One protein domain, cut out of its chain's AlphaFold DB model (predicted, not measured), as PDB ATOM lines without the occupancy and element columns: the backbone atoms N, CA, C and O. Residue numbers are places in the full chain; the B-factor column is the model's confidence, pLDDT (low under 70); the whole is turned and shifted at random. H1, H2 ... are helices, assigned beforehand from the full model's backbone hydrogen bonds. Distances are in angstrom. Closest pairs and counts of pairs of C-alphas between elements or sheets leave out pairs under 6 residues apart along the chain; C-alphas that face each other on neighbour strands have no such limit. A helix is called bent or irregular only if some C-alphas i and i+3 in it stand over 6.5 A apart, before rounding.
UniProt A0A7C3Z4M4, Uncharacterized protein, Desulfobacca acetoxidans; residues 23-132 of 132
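What this domain is: This is residues 23 to 132 of the 132 residues of an uncharacterized protein of Desulfobacca acetoxidans (UniProt A0A7C3Z4M4). A compact cluster of short helices gathers round H6, with H3, H5 and H8 packed on it and H7 packed on H5; H2 and H4 run side by side, and H1 crosses H4. Residues 60 to 77, with no named element, run along the outside from H3 to H4. The printed part has 110 residues with eight named helices, H1 to H8 in chain order, and no named strand; the class is all helix. The radius of gyration of the C-alphas is 13.1 A, and the spans are 34 by 29 by 22 A.

How they stand to each other: H1, residues 24 to 35, touches residues 80 to 84 alone of H4, residues 78 to 91, at a steep tilt of 67 degrees, only just short of about perpendicular; the closest C-alphas, Gly 29 and Ile 84, are 6.3 A apart. H2, residues 39 to 47, touches H4 at a shallow tilt of 11 degrees, the same way, closest at C-alphas Glu 39 and Val 83, 6.3 A. H3, residues 50 to 59, touches the hub H6, residues 102 to 114, at a steep tilt of 62 degrees, closest at C-alphas Ile 53 and Leu 107, 6.3 A. H5, residues 94 to 98, touches H6, closest at C-alphas Tyr 95 and Ser 108, 5.5 A. H7, residues 120 to 125, touches H5, closest at C-alphas Trp 98 and Ala 124, 5.6 A. H8, residues 128 to 131, touches H6, closest at C-alphas Glu 104 and Phe 128, 5.7 A. Every O i to N i+4 pair is within hydrogen-bond range in H1, H2, H3, H4 and H7; H6 has 7 of 9, H5 0 of 1 but 2 of 2 O i to N i+3 pairs, and H8 is too short for one.

Where its parts are: H1 begins at C-alpha 24 (94.013, 136.072, 125.668) and is 16.3 A long; H4 is 20.2 A. H6, 19.3 A, is irregular, with C-alphas 106 and 109 7.1 A apart. H8 ends at C-alpha 131 (88.367, 121.427, 111.473).

The domain as a whole: The C-alphas farthest apart, Gly 62 and Pro 78, are 36.1 A apart. The printed part has no cut; the link from H3 to H4 is long and the others are tight. No printed residue is under 70 in pLDDT.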
ATOM      1  N   SER A  23      90.808 138.082 128.777       88.50
ATOM      2  CA  SER A  23      91.906 138.420 127.868       88.50
ATOM      3  C   SER A  23      92.596 137.149 127.363       88.50
ATOM      4  O   SER A  23      92.621 136.139 128.067       88.50
ATOM      5  N   LEU A  24      93.222 137.200 126.180       91.19
ATOM      6  CA  LEU A  24      94.013 136.072 125.668       91.19
ATOM      7  C   LEU A  24      95.089 135.633 126.677       91.19
ATOM      8  O   LEU A  24      95.322 134.443 126.853       91.19
ATOM      9  N   PHE A  25      95.682 136.588 127.401       93.00
ATOM     10  CA  PHE A  25      96.610 136.300 128.494       93.00
ATOM     11  C   PHE A  25      95.953 135.477 129.612       93.00
ATOM     12  O   PHE A  25      96.518 134.477 130.042       93.00
ATOM     13  N   SER A  26      94.750 135.852 130.061       94.06
ATOM     14  CA  SER A  26      94.045 135.110 131.117       94.06
ATOM     15  C   SER A  26      93.587 133.733 130.641       94.06
ATOM     16  O   SER A  26      93.687 132.754 131.378       94.06
ATOM     17  N   HIS A  27      93.153 133.650 129.382       94.12
ATOM     18  CA  HIS A  27      92.790 132.404 128.718       94.12
ATOM     19  C   HIS A  27      93.963 131.425 128.669       94.12
ATOM     20  O   HIS A  27      93.843 130.304 129.166       94.12
ATOM     21  N   LEU A  28      95.110 131.870 128.150       95.31
ATOM     22  CA  LEU A  28      96.332 131.070 128.103       95.31
ATOM     23  C   LEU A  28      96.856 130.755 129.501       95.31
ATOM     24  O   LEU A  28      97.249 129.622 129.744       95.31
ATOM     25  N   GLY A  29      96.807 131.701 130.438       96.12
ATOM     26  CA  GLY A  29      97.224 131.468 131.818       96.12
ATOM     27  C   GLY A  29      96.433 130.353 132.494       96.12
ATOM     28  O   GLY A  29      97.017 129.460 133.112       96.12
ATOM     29  N   GLY A  30      95.112 130.321 132.301       95.69
ATOM     30  CA  GLY A  30      94.297 129.217 132.797       95.69
ATOM     31  C   GLY A  30      94.639 127.872 132.140       95.69
ATOM     32  O   GLY A  30      94.649 126.860 132.839       95.69
ATOM     33  N   LEU A  31      95.009 127.842 130.851       96.88
ATOM     34  CA  LEU A  31      95.474 126.619 130.180       96.88
ATOM     35  C   LEU A  31      96.843 126.174 130.698       96.88
ATOM     36  O   LEU A  31      97.018 125.000 131.021       96.88
ATOM     37  N   VAL A  32      97.792 127.105 130.825       97.25
ATOM     38  CA  VAL A  32      99.136 126.856 131.357       97.25
ATOM     39  C   VAL A  32      99.039 126.235 132.741       97.25
ATOM     40  O   VAL A  32      99.608 125.170 132.972       97.25
ATOM     41  N   ARG A  33      98.236 126.824 133.632       96.75
ATOM     42  CA  ARG A  33      98.036 126.293 134.983       96.75
ATOM     43  C   ARG A  33      97.304 124.951 134.977       96.75
ATOM     44  O   ARG A  33      97.742 124.015 135.644       96.75
ATOM     45  N   ARG A  34      96.202 124.832 134.225       96.19
ATOM     46  CA  ARG A  34      95.367 123.617 134.180       96.19
ATOM     47  C   ARG A  34      96.131 122.403 133.664       96.19
ATOM     48  O   ARG A  34      96.011 121.327 134.243       96.19
ATOM     49  N   TYR A  35      96.899 122.574 132.593       97.00
ATOM     50  CA  TYR A  35      97.630 121.489 131.935       97.00
ATOM     51  C   TYR A  35      99.106 121.426 132.339       97.00
ATOM     52  O   TYR A  35      99.843 120.605 131.799       97.00
ATOM     53  N   ARG A  36      99.535 122.265 133.294       97.00
ATOM     54  CA  ARG A  36     100.929 122.378 133.755       97.00
ATOM     55  C   ARG A  36     101.905 122.554 132.590       97.00
ATOM     56  O   ARG A  36     102.952 121.908 132.540       97.00
ATOM     57  N   LEU A  37     101.529 123.404 131.636       97.88
ATOM     58  CA  LEU A  37     102.383 123.711 130.494       97.88
ATOM     59  C   LEU A  37     103.651 124.387 131.006       97.88
ATOM     60  O   LEU A  37     103.603 125.250 131.879       97.88
ATOM     61  N   SER A  38     104.782 123.959 130.471       96.81
ATOM     62  CA  SER A  38     106.102 124.361 130.938       96.81
ATOM     63  C   SER A  38     106.996 124.713 129.758       96.81
ATOM     64  O   SER A  38     106.597 124.606 128.597       96.81
ATOM     65  N   GLU A  39     108.244 125.053 130.049       95.81
ATOM     66  CA  GLU A  39     109.282 125.244 129.036       95.81
ATOM     67  C   GLU A  39     109.429 124.050 128.080       95.81
ATOM     68  O   GLU A  39     109.715 124.237 126.899       95.81
ATOM     69  N   ALA A  40     109.157 122.822 128.539       96.75
ATOM     70  CA  ALA A  40     109.174 121.644 127.672       96.75
ATOM     71  C   ALA A  40     108.076 121.701 126.593       96.75
ATOM     72  O   ALA A  40     108.299 121.287 125.458       96.75
ATOM     73  N   PHE A  41     106.905 122.250 126.927       97.56
ATOM     74  CA  PHE A  41     105.832 122.467 125.957       97.56
ATOM     75  C   PHE A  41     106.189 123.579 124.962       97.56
ATOM     76  O   PHE A  41     105.909 123.446 123.774       97.56
ATOM     77  N   CYS A  42     106.861 124.641 125.412       97.06
ATOM     78  CA  CYS A  42     107.395 125.671 124.516       97.06
ATOM     79  C   CYS A  42     108.411 125.077 123.528       97.06
ATOM     80  O   CYS A  42     108.306 125.313 122.327       97.06
ATOM     81  N   GLY A  43     109.335 124.240 124.013       96.69
ATOM     82  CA  GLY A  43     110.273 123.513 123.154       96.69
ATOM     83  C   GLY A  43     109.568 122.589 122.158       96.69
ATOM     84  O   GLY A  43     109.959 122.525 120.994       96.69
ATOM     85  N   LEU A  44     108.478 121.931 122.575       96.44
ATOM     86  CA  LEU A  44     107.640 121.147 121.669       96.44
ATOM     87  C   LEU A  44     107.077 122.025 120.544       96.44
ATOM     88  O   LEU A  44     107.295 121.684 119.385       96.44
ATOM     89  N   ILE A  45     106.436 123.159 120.863       95.94
ATOM     90  CA  ILE A  45     105.899 124.105 119.863       95.94
ATOM     91  C   ILE A  45     106.968 124.482 118.829       95.94
ATOM     92  O   ILE A  45     106.705 124.442 117.630       95.94
ATOM     93  N   GLU A  46     108.164 124.838 119.295       93.75
ATOM     94  CA  GLU A  46     109.270 125.295 118.446       93.75
ATOM     95  C   GLU A  46     109.840 124.178 117.559       93.75
ATOM     96  O   GLU A  46     110.331 124.447 116.463       93.75
ATOM     97  N   SER A  47     109.761 122.925 118.014       95.06
ATOM     98  CA  SER A  47     110.288 121.757 117.297       95.06
ATOM     99  C   SER A  47     109.306 121.110 116.315       95.06
ATOM    100  O   SER A  47     109.737 120.362 115.436       95.06
ATOM    101  N   MET A  48     107.999 121.360 116.456       94.44
ATOM    102  CA  MET A  48     106.984 120.684 115.646       94.44
ATOM    103  C   MET A  48     107.076 121.069 114.169       94.44
ATOM    104  O   MET A  48     106.998 122.239 113.789       94.44
ATOM    105  N   THR A  49     107.142 120.057 113.309       95.44
ATOM    106  CA  THR A  49     107.072 120.240 111.859       95.44
ATOM    107  C   THR A  49     105.624 120.240 111.365       95.44
ATOM    108  O   THR A  49     104.700 119.798 112.047       95.44
ATOM    109  N   ALA A  50     105.404 120.670 110.120       92.56
ATOM    110  CA  ALA A  50     104.083 120.578 109.496       92.56
ATOM    111  C   ALA A  50     103.551 119.130 109.434       92.56
ATOM    112  O   ALA A  50     102.346 118.919 109.578       92.56
ATOM    113  N   ALA A  51     104.438 118.143 109.259       95.44
ATOM    114  CA  ALA A  51     104.070 116.729 109.241       95.44
ATOM    115  C   ALA A  51     103.611 116.244 110.625       95.44
ATOM    116  O   ALA A  51     102.619 115.517 110.717       95.44
ATOM    117  N   ASP A  52     104.274 116.693 111.696       96.12
ATOM    118  CA  ASP A  52     103.887 116.370 113.075       96.12
ATOM    119  C   ASP A  52     102.513 116.943 113.409       96.12
ATOM    120  O   ASP A  52     101.662 116.249 113.964       96.12
ATOM    121  N   ILE A  53     102.269 118.193 113.011       94.88
ATOM    122  CA  ILE A  53     100.985 118.868 113.215       94.88
ATOM    123  C   ILE A  53      99.869 118.126 112.459       94.88
ATOM    124  O   ILE A  53      98.789 117.894 113.000       94.88
ATOM    125  N   GLU A  54     100.120 117.688 111.224       94.69
ATOM    126  CA  GLU A  54      99.142 116.918 110.449       94.69
ATOM    127  C   GLU A  54      98.902 115.506 111.005       94.69
ATOM    128  O   GLU A  54      97.791 114.976 110.926       94.69
ATOM    129  N   SER A  55      99.928 114.878 111.575       95.69
ATOM    130  CA  SER A  55      99.789 113.617 112.309       95.69
ATOM    131  C   SER A  55      98.938 113.799 113.572       95.69
ATOM    132  O   SER A  55      98.012 113.023 113.812       95.69
ATOM    133  N   LEU A  56      99.186 114.868 114.338       95.19
ATOM    134  CA  LEU A  56      98.412 115.230 115.525       95.19
ATOM    135  C   LEU A  56      96.933 115.446 115.188       95.19
ATOM    136  O   LEU A  56      96.063 114.872 115.840       95.19
ATOM    137  N   ALA A  57      96.643 116.207 114.131       94.50
ATOM    138  CA  ALA A  57      95.272 116.469 113.710       94.50
ATOM    139  C   ALA A  57      94.510 115.187 113.347       94.50
ATOM    140  O   ALA A  57      93.359 115.025 113.741       94.50
ATOM    141  N   ARG A  58      95.157 114.243 112.653       94.19
ATOM    142  CA  ARG A  58      94.546 112.944 112.327       94.19
ATOM    143  C   ARG A  58      94.273 112.105 113.573       94.19
ATOM    144  O   ARG A  58      93.232 111.464 113.654       94.19
ATOM    145  N   ARG A  59      95.186 112.117 114.546       92.44
ATOM    146  CA  ARG A  59      95.037 111.356 115.796       92.44
ATOM    147  C   ARG A  59      93.907 111.876 116.681       92.44
ATOM    148  O   ARG A  59      93.187 111.069 117.250       92.44
ATOM    149  N   CYS A  60      93.760 113.193 116.783       89.81
ATOM    150  CA  CYS A  60      92.743 113.837 117.621       89.81
ATOM    151  C   CYS A  60      91.407 114.057 116.883       89.81
ATOM    152  O   CYS A  60      90.513 114.746 117.386       89.81
ATOM    153  N   GLN A  61      91.261 113.548 115.655       83.31
ATOM    154  CA  GLN A  61      90.046 113.724 114.867       83.31
ATOM    155  C   GLN A  61      88.866 113.011 115.544       83.31
ATOM    156  O   GLN A  61      88.915 111.814 115.811       83.31
ATOM    157  N   GLY A  62      87.778 113.747 115.787       74.94
ATOM    158  CA  GLY A  62      86.560 113.210 116.407       74.94
ATOM    159  C   GLY A  62      86.486 113.377 117.926       74.94
ATOM    160  O   GLY A  62      85.447 113.072 118.509       74.94
ATOM    161  N   GLU A  63      87.525 113.918 118.565       83.75
ATOM    162  CA  GLU A  63      87.447 114.288 119.976       83.75
ATOM    163  C   GLU A  63      86.478 115.455 120.191       83.75
ATOM    164  O   GLU A  63      86.443 116.437 119.439       83.75
ATOM    165  N   ALA A  64      85.671 115.347 121.245       85.19
ATOM    166  CA  ALA A  64      84.820 116.439 121.678       85.19
ATOM    167  C   ALA A  64      85.680 117.539 122.302       85.19
ATOM    168  O   ALA A  64      86.578 117.275 123.102       85.19
ATOM    169  N   LYS A  65      85.371 118.795 121.977       89.44
ATOM    170  CA  LYS A  65      86.079 119.930 122.561       89.44
ATOM    171  C   LYS A  65      85.798 119.974 124.071       89.44
ATOM    172  O   LYS A  65      84.627 120.077 124.451       89.44
ATOM    173  N   PRO A  66      86.820 119.912 124.943       85.69
ATOM    174  CA  PRO A  66      86.585 119.854 126.378       85.69
ATOM    175  C   PRO A  66      85.899 121.128 126.870       85.69
ATOM    176  O   PRO A  66      86.093 122.225 126.330       85.69
ATOM    177  N   HIS A  67      85.097 120.991 127.926       85.94
ATOM    178  CA  HIS A  67      84.573 122.154 128.624       85.94
ATOM    179  C   HIS A  67      85.712 122.839 129.395       85.94
ATOM    180  O   HIS A  67      86.416 122.229 130.212       85.94
ATOM    181  N   TYR A  68      85.908 124.117 129.094       85.44
ATOM    182  CA  TYR A  68      86.904 124.969 129.718       85.44
ATOM    183  C   TYR A  68      86.357 126.388 129.777       85.44
ATOM    184  O   TYR A  68      85.961 126.949 128.754       85.44
ATOM    185  N   GLU A  69      86.370 126.946 130.979       84.94
ATOM    186  CA  GLU A  69      86.084 128.347 131.236       84.94
ATOM    187  C   GLU A  69      87.376 129.000 131.707       84.94
ATOM    188  O   GLU A  69      87.989 128.574 132.691       84.94
ATOM    189  N   ALA A  70      87.820 130.007 130.959       84.38
ATOM    190  CA  ALA A  70      88.998 130.769 131.319       84.38
ATOM    191  C   ALA A  70      88.735 131.600 132.584       84.38
ATOM    192  O   ALA A  70      87.632 132.127 132.765       84.38
ATOM    193  N   PRO A  71      89.747 131.784 133.447       86.50
ATOM    194  CA  PRO A  71      89.638 132.733 134.540       86.50
ATOM    195  C   PRO A  71      89.433 134.149 133.982       86.50
ATOM    196  O   PRO A  71      90.110 134.562 133.041       86.50
ATOM    197  N   LEU A  72      88.523 134.911 134.596       83.38
ATOM    198  CA  LEU A  72      88.261 136.309 134.220       83.38
ATOM    199  C   LEU A  72      89.502 137.192 134.409       83.38
ATOM    200  O   LEU A  72      89.784 138.060 133.587       83.38
ATOM    201  N   PHE A  73      90.246 136.936 135.486       86.00
ATOM    202  CA  PHE A  73      91.506 137.595 135.805       86.00
ATOM    203  C   PHE A  73      92.519 136.530 136.207       86.00
ATOM    204  O   PHE A  73      92.306 135.801 137.178       86.00
ATOM    205  N   PHE A  74      93.618 136.431 135.464       91.00
ATOM    206  CA  PHE A  74      94.701 135.514 135.792       91.00
ATOM    207  C   PHE A  74      95.871 136.255 136.438       91.00
ATOM    208  O   PHE A  74      96.448 137.162 135.841       91.00
ATOM    209  N   LEU A  75      96.237 135.834 137.649       94.38
ATOM    210  CA  LEU A  75      97.455 136.269 138.327       94.38
ATOM    211  C   LEU A  75      98.532 135.206 138.105       94.38
ATOM    212  O   LEU A  75      98.486 134.128 138.709       94.38
ATOM    213  N   ALA A  76      99.451 135.511 137.193       93.50
ATOM    214  CA  ALA A  76     100.552 134.633 136.833       93.50
ATOM    215  C   ALA A  76     101.668 134.695 137.882       93.50
ATOM    216  O   ALA A  76     102.048 135.775 138.340       93.50
ATOM    217  N   THR A  77     102.219 133.534 138.219       96.88
ATOM    218  CA  THR A  77     103.567 133.440 138.797       96.88
ATOM    219  C   THR A  77     104.616 133.877 137.764       96.88
ATOM    220  O   THR A  77     104.311 133.898 136.565       96.88
ATOM    221  N   PRO A  78     105.848 134.229 138.179       97.12
ATOM    222  CA  PRO A  78     106.921 134.562 137.241       97.12
ATOM    223  C   PRO A  78     107.162 133.473 136.185       97.12
ATOM    224  O   PRO A  78     107.336 133.783 135.008       97.12
ATOM    225  N   GLU A  79     107.102 132.204 136.584       96.31
ATOM    226  CA  GLU A  79     107.307 131.052 135.705       96.31
ATOM    227  C   GLU A  79     106.158 130.910 134.699       96.31
ATOM    228  O   GLU A  79     106.382 130.766 133.497       96.31
ATOM    229  N   GLU A  80     104.907 131.015 135.158       97.62
ATOM    230  CA  GLU A  80     103.746 130.984 134.262       97.62
ATOM    231  C   GLU A  80     103.763 132.159 133.285       97.62
ATOM    232  O   GLU A  80     103.435 131.987 132.114       97.62
ATOM    233  N   TYR A  81     104.160 133.348 133.742       96.75
ATOM    234  CA  TYR A  81     104.274 134.529 132.894       96.75
ATOM    235  C   TYR A  81     105.248 134.291 131.733       96.75
ATOM    236  O   TYR A  81     104.908 134.577 130.584       96.75
ATOM    237  N   GLN A  82     106.421 133.711 132.013       96.88
ATOM    238  CA  GLN A  82     107.410 133.364 130.987       96.88
ATOM    239  C   GLN A  82     106.838 132.376 129.964       96.88
ATOM    240  O   GLN A  82     106.902 132.638 128.760       96.88
ATOM    241  N   VAL A  83     106.194 131.300 130.427       97.75
ATOM    242  CA  VAL A  83     105.570 130.297 129.550       97.75
ATOM    243  C   VAL A  83     104.473 130.919 128.681       97.75
ATOM    244  O   VAL A  83     104.459 130.708 127.468       97.75
ATOM    245  N   ILE A  84     103.578 131.734 129.255       96.88
ATOM    246  CA  ILE A  84     102.505 132.409 128.503       96.88
ATOM    247  C   ILE A  84     103.099 133.300 127.406       96.88
ATOM    248  O   ILE A  84     102.636 133.261 126.265       96.88
ATOM    249  N   HIS A  85     104.135 134.077 127.728       95.31
ATOM    250  CA  HIS A  85     104.796 134.947 126.759       95.31
ATOM    251  C   HIS A  85     105.475 134.168 125.630       95.31
ATOM    252  O   HIS A  85     105.353 134.570 124.471       95.31
ATOM    253  N   ARG A  86     106.133 133.041 125.928       96.69
ATOM    254  CA  ARG A  86     106.723 132.176 124.895       96.69
ATOM    255  C   ARG A  86     105.660 131.563 123.986       96.69
ATOM    256  O   ARG A  86     105.815 131.615 122.768       96.69
ATOM    257  N   ILE A  87     104.554 131.065 124.548       96.38
ATOM    258  CA  ILE A  87     103.421 130.544 123.764       96.38
ATOM    259  C   ILE A  87     102.860 131.633 122.841       96.38
ATOM    260  O   ILE A  87     102.655 131.386 121.651       96.38
ATOM    261  N   LEU A  88     102.644 132.846 123.364       94.25
ATOM    262  CA  LEU A  88     102.163 133.983 122.575       94.25
ATOM    263  C   LEU A  88     103.118 134.334 121.434       94.25
ATOM    264  O   LEU A  88     102.660 134.522 120.311       94.25
ATOM    265  N   ALA A  89     104.421 134.398 121.705       92.38
ATOM    266  CA  ALA A  89     105.428 134.719 120.700       92.38
ATOM    267  C   ALA A  89     105.520 133.650 119.600       92.38
ATOM    268  O   ALA A  89     105.641 133.989 118.425       92.38
ATOM    269  N   ALA A  90     105.432 132.368 119.969       93.12
ATOM    270  CA  ALA A  90     105.589 131.258 119.034       93.12
ATOM    271  C   ALA A  90     104.346 131.019 118.161       93.12
ATOM    272  O   ALA A  90     104.472 130.665 116.988       93.12
ATOM    273  N   LEU A  91     103.144 131.192 118.719       92.88
ATOM    274  CA  LEU A  91     101.904 130.810 118.042       92.88
ATOM    275  C   LEU A  91     101.076 131.981 117.520       92.88
ATOM    276  O   LEU A  91     100.161 131.702 116.758       92.88
ATOM    277  N   ALA A  92     101.353 133.230 117.911       88.88
ATOM    278  CA  ALA A  92     100.599 134.457 117.601       88.88
ATOM    279  C   ALA A  92      99.588 134.345 116.436       88.88
ATOM    280  O   ALA A  92      99.887 134.670 115.286       88.88
ATOM    281  N   ASN A  93      98.368 133.888 116.735       93.12
ATOM    282  CA  ASN A  93      97.285 133.772 115.764       93.12
ATOM    283  C   ASN A  93      95.927 134.001 116.446       93.12
ATOM    284  O   ASN A  93      95.808 133.762 117.652       93.12
ATOM    285  N   PRO A  94      94.891 134.428 115.698       93.50
ATOM    286  CA  PRO A  94      93.573 134.675 116.273       93.50
ATOM    287  C   PRO A  94      92.994 133.442 116.976       93.50
ATOM    288  O   PRO A  94      92.381 133.576 118.032       93.50
ATOM    289  N   TYR A  95      93.220 132.235 116.441       95.56
ATOM    290  CA  TYR A  95      92.551 131.005 116.885       95.56
ATOM    291  C   TYR A  95      92.943 130.566 118.299       95.56
ATOM    292  O   TYR A  95      92.200 129.820 118.936       95.56
ATOM    293  N   LEU A  96      94.038 131.099 118.847       94.56
ATOM    294  CA  LEU A  96      94.453 130.851 120.230       94.56
ATOM    295  C   LEU A  96      93.369 131.178 121.263       94.56
ATOM    296  O   LEU A  96      93.266 130.472 122.266       94.56
ATOM    297  N   ALA A  97      92.531 132.189 121.012       93.38
ATOM    298  CA  ALA A  97      91.449 132.569 121.922       93.38
ATOM    299  C   ALA A  97      90.380 131.473 122.095       93.38
ATOM    300  O   ALA A  97      89.608 131.502 123.050       93.38
ATOM    301  N   TRP A  98      90.345 130.490 121.190       94.62
ATOM    302  CA  TRP A  98      89.379 129.396 121.213       94.62
ATOM    303  C   TRP A  98      89.999 128.037 121.548       94.62
ATOM    304  O   TRP A  98      89.254 127.066 121.675       94.62
ATOM    305  N   ALA A  99      91.321 127.937 121.711       95.38
ATOM    306  CA  ALA A  99      91.970 126.695 122.129       95.38
ATOM    307  C   ALA A  99      91.590 126.342 123.580       95.38
ATOM    308  O   ALA A  99      91.540 127.224 124.432       95.38
ATOM    309  N   ARG A 100      91.314 125.074 123.894       95.62
ATOM    310  CA  ARG A 100      90.874 124.628 125.236       95.62
ATOM    311  C   ARG A 100      91.733 123.526 125.853       95.62
ATOM    312  O   ARG A 100      91.519 123.146 127.008       95.62
ATOM    313  N   ASN A 101      92.697 123.012 125.105       95.38
ATOM    314  CA  ASN A 101      93.648 121.996 125.536       95.38
ATOM    315  C   ASN A 101      95.005 122.212 124.828       95.38
ATOM    316  O   ASN A 101      95.115 123.080 123.953       95.38
ATOM    317  N   PRO A 102      96.052 121.463 125.213       96.44
ATOM    318  CA  PRO A 102      97.369 121.600 124.607       96.44
ATOM    319  C   PRO A 102      97.382 121.227 123.119       96.44
ATOM    320  O   PRO A 102      98.073 121.891 122.351       96.44
ATOM    321  N   GLU A 103      96.598 120.233 122.682       96.25
ATOM    322  CA  GLU A 103      96.545 119.863 121.261       96.25
ATOM    323  C   GLU A 103      96.000 121.002 120.392       96.25
ATOM    324  O   GLU A 103      96.578 121.320 119.357       96.25
ATOM    325  N   GLU A 104      94.933 121.678 120.819       96.69
ATOM    326  CA  GLU A 104      94.383 122.826 120.097       96.69
ATOM    327  C   GLU A 104      95.354 124.005 120.048       96.69
ATOM    328  O   GLU A 104      95.392 124.709 119.040       96.69
ATOM    329  N   LEU A 105      96.179 124.211 121.083       96.94
ATOM    330  CA  LEU A 105      97.252 125.204 121.007       96.94
ATOM    331  C   LEU A 105      98.212 124.857 119.862       96.94
ATOM    332  O   LEU A 105      98.445 125.702 118.996       96.94
ATOM    333  N   LEU A 106      98.682 123.609 119.798       97.12
ATOM    334  CA  LEU A 106      99.600 123.135 118.754       97.12
ATOM    335  C   LEU A 106      98.983 123.198 117.344       97.12
ATOM    336  O   LEU A 106      99.664 123.535 116.377       97.12
ATOM    337  N   LEU A 107      97.685 122.920 117.219       96.88
ATOM    338  CA  LEU A 107      96.972 122.948 115.939       96.88
ATOM    339  C   LEU A 107      96.593 124.370 115.491       96.88
ATOM    340  O   LEU A 107      96.444 124.609 114.294       96.88
ATOM    341  N   SER A 108      96.449 125.328 116.410       96.31
ATOM    342  CA  SER A 108      95.863 126.653 116.135       96.31
ATOM    343  C   SER A 108      96.483 127.376 114.932       96.31
ATOM    344  O   SER A 108      95.767 127.793 114.020       96.31
ATOM    345  N   ALA A 109      97.813 127.468 114.886       94.94
ATOM    346  CA  ALA A 109      98.523 128.202 113.845       94.94
ATOM    347  C   ALA A 109      98.391 127.523 112.476       94.94
ATOM    348  O   ALA A 109      98.171 128.191 111.464       94.94
ATOM    349  N   GLY A 110      98.503 126.194 112.424       94.81
ATOM    350  CA  GLY A 110      98.358 125.458 111.172       94.81
ATOM    351  C   GLY A 110      96.915 125.452 110.659       94.81
ATOM    352  O   GLY A 110      96.709 125.595 109.454       94.81
ATOM    353  N   LEU A 111      95.927 125.397 111.559       96.38
ATOM    354  CA  LEU A 111      94.516 125.533 111.201       96.38
ATOM    355  C   LEU A 111      94.236 126.923 110.622       96.38
ATOM    356  O   LEU A 111      93.647 127.019 109.549       96.38
ATOM    357  N   TRP A 112      94.720 127.984 111.276       96.38
ATOM    358  CA  TRP A 112      94.574 129.355 110.781       96.38
ATOM    359  C   TRP A 112      95.194 129.532 109.388       96.38
ATOM    360  O   TRP A 112      94.565 130.112 108.508       96.38
ATOM    361  N   ARG A 113      96.388 128.972 109.142       94.94
ATOM    362  CA  ARG A 113      97.034 129.031 107.815       94.94
ATOM    363  C   ARG A 113      96.202 128.342 106.731       94.94
ATOM    364  O   ARG A 113      96.163 128.822 105.605       94.94
ATOM    365  N   ARG A 114      95.567 127.210 107.057       95.12
ATOM    366  CA  ARG A 114      94.751 126.426 106.112       95.12
ATOM    367  C   ARG A 114      93.374 127.048 105.883       95.12
ATOM    368  O   ARG A 114      92.868 127.020 104.765       95.12
ATOM    369  N   ARG A 115      92.750 127.569 106.940       95.81
ATOM    370  CA  ARG A 115      91.370 128.069 106.950       95.81
ATOM    371  C   ARG A 115      91.285 129.316 107.836       95.81
ATOM    372  O   ARG A 115      90.833 129.192 108.965       95.81
ATOM    373  N   PRO A 116      91.693 130.506 107.359       94.69
ATOM    374  CA  PRO A 116      91.765 131.720 108.184       94.69
ATOM    375  C   PRO A 116      90.403 132.367 108.486       94.69
ATOM    376  O   PRO A 116      90.313 133.214 109.373       94.69
ATOM    377  N   ALA A 117      89.345 131.970 107.773       94.75
ATOM    378  CA  ALA A 117      88.010 132.569 107.842       94.75
ATOM    379  C   ALA A 117      86.962 131.665 108.527       94.75
ATOM    380  O   ALA A 117      85.790 131.693 108.168       94.75
ATOM    381  N   LEU A 118      87.373 130.811 109.471       94.75
ATOM    382  CA  LEU A 118      86.421 130.077 110.307       94.75
ATOM    383  C   LEU A 118      85.721 131.018 111.288       94.75
ATOM    384  O   LEU A 118      86.367 131.805 111.981       94.75
ATOM    385  N   GLU A 119      84.402 130.870 111.370       94.69
ATOM    386  CA  GLU A 119      83.559 131.651 112.271       94.69
ATOM    387  C   GLU A 119      83.844 131.326 113.753       94.69
ATOM    388  O   GLU A 119      84.090 130.157 114.097       94.69
ATOM    389  N   PRO A 120      83.766 132.319 114.660       92.62
ATOM    390  CA  PRO A 120      83.973 132.130 116.096       92.62
ATOM    391  C   PRO A 120      83.123 131.015 116.715       92.62
ATOM    392  O   PRO A 120      83.603 130.285 117.582       92.62
ATOM    393  N   GLU A 121      81.878 130.842 116.270       92.69
ATOM    394  CA  GLU A 121      80.962 129.810 116.765       92.69
ATOM    395  C   GLU A 121      81.475 128.403 116.436       92.69
ATOM    396  O   GLU A 121      81.346 127.476 117.244       92.69
ATOM    397  N   ILE A 122      82.100 128.235 115.269       93.88
ATOM    398  CA  ILE A 122      82.707 126.967 114.850       93.88
ATOM    399  C   ILE A 122      83.945 126.696 115.706       93.88
ATOM    400  O   ILE A 122      84.074 125.606 116.266       93.88
ATOM    401  N   LEU A 123      84.813 127.698 115.867       94.50
ATOM    402  CA  LEU A 123      86.025 127.596 116.686       94.50
ATOM    403  C   LEU A 123      85.702 127.300 118.159       94.50
ATOM    404  O   LEU A 123      86.417 126.540 118.814       94.50
ATOM    405  N   ALA A 124      84.604 127.854 118.678       91.81
ATOM    406  CA  ALA A 124      84.150 127.653 120.050       91.81
ATOM    407  C   ALA A 124      83.498 126.281 120.297       91.81
ATOM    408  O   ALA A 124      83.506 125.804 121.436       91.81
ATOM    409  N   SER A 125      82.912 125.657 119.273       90.81
ATOM    410  CA  SER A 125      82.116 124.428 119.420       90.81
ATOM    411  C   SER A 125      82.844 123.158 118.987       90.81
ATOM    412  O   SER A 125      82.567 122.089 119.530       90.81
ATOM    413  N   ARG A 126      83.777 123.250 118.035       93.12
ATOM    414  CA  ARG A 126      84.448 122.085 117.448       93.12
ATOM    415  C   ARG A 126      85.916 122.027 117.837       93.12
ATOM    416  O   ARG A 126      86.593 123.052 117.901       93.12
ATOM    417  N   HIS A 127      86.395 120.806 118.073       95.88
ATOM    418  CA  HIS A 127      87.813 120.574 118.301       95.88
ATOM    419  C   HIS A 127      88.608 120.916 117.035       95.88
ATOM    420  O   HIS A 127      88.176 120.559 115.936       95.88
ATOM    421  N   PHE A 128      89.764 121.573 117.156       96.44
ATOM    422  CA  PHE A 128      90.529 122.029 115.980       96.44
ATOM    423  C   PHE A 128      90.936 120.896 115.034       96.44
ATOM    424  O   PHE A 128      90.951 121.091 113.822       96.44
ATOM    425  N   ALA A 129      91.174 119.692 115.557       95.81
ATOM    426  CA  ALA A 129      91.450 118.510 114.740       95.81
ATOM    427  C   ALA A 129      90.287 118.136 113.799       95.81
ATOM    428  O   ALA A 129      90.512 117.708 112.674       95.81
ATOM    429  N   ALA A 130      89.035 118.346 114.220       94.25
ATOM    430  CA  ALA A 130      87.859 118.103 113.381       94.25
ATOM    431  C   ALA A 130      87.643 119.197 112.316       94.25
ATOM    432  O   ALA A 130      86.782 119.055 111.447       94.25
ATOM    433  N   LEU A 131      88.392 120.301 112.407       94.06
ATOM    434  CA  LEU A 131      88.367 121.427 111.473       94.06
ATOM    435  C   LEU A 131      89.570 121.434 110.521       94.06
ATOM    436  O   LEU A 131      89.606 122.283 109.629       94.06
ATOM    437  N   TRP A 132      90.527 120.524 110.729       92.00
ATOM    438  CA  TRP A 132      91.743 120.366 109.928       92.00
ATOM    439  C   TRP A 132      91.422 120.107 108.452       92.00
ATOM    440  O   TRP A 132      92.043 120.751 107.571       92.00
TER     441      TRP A 132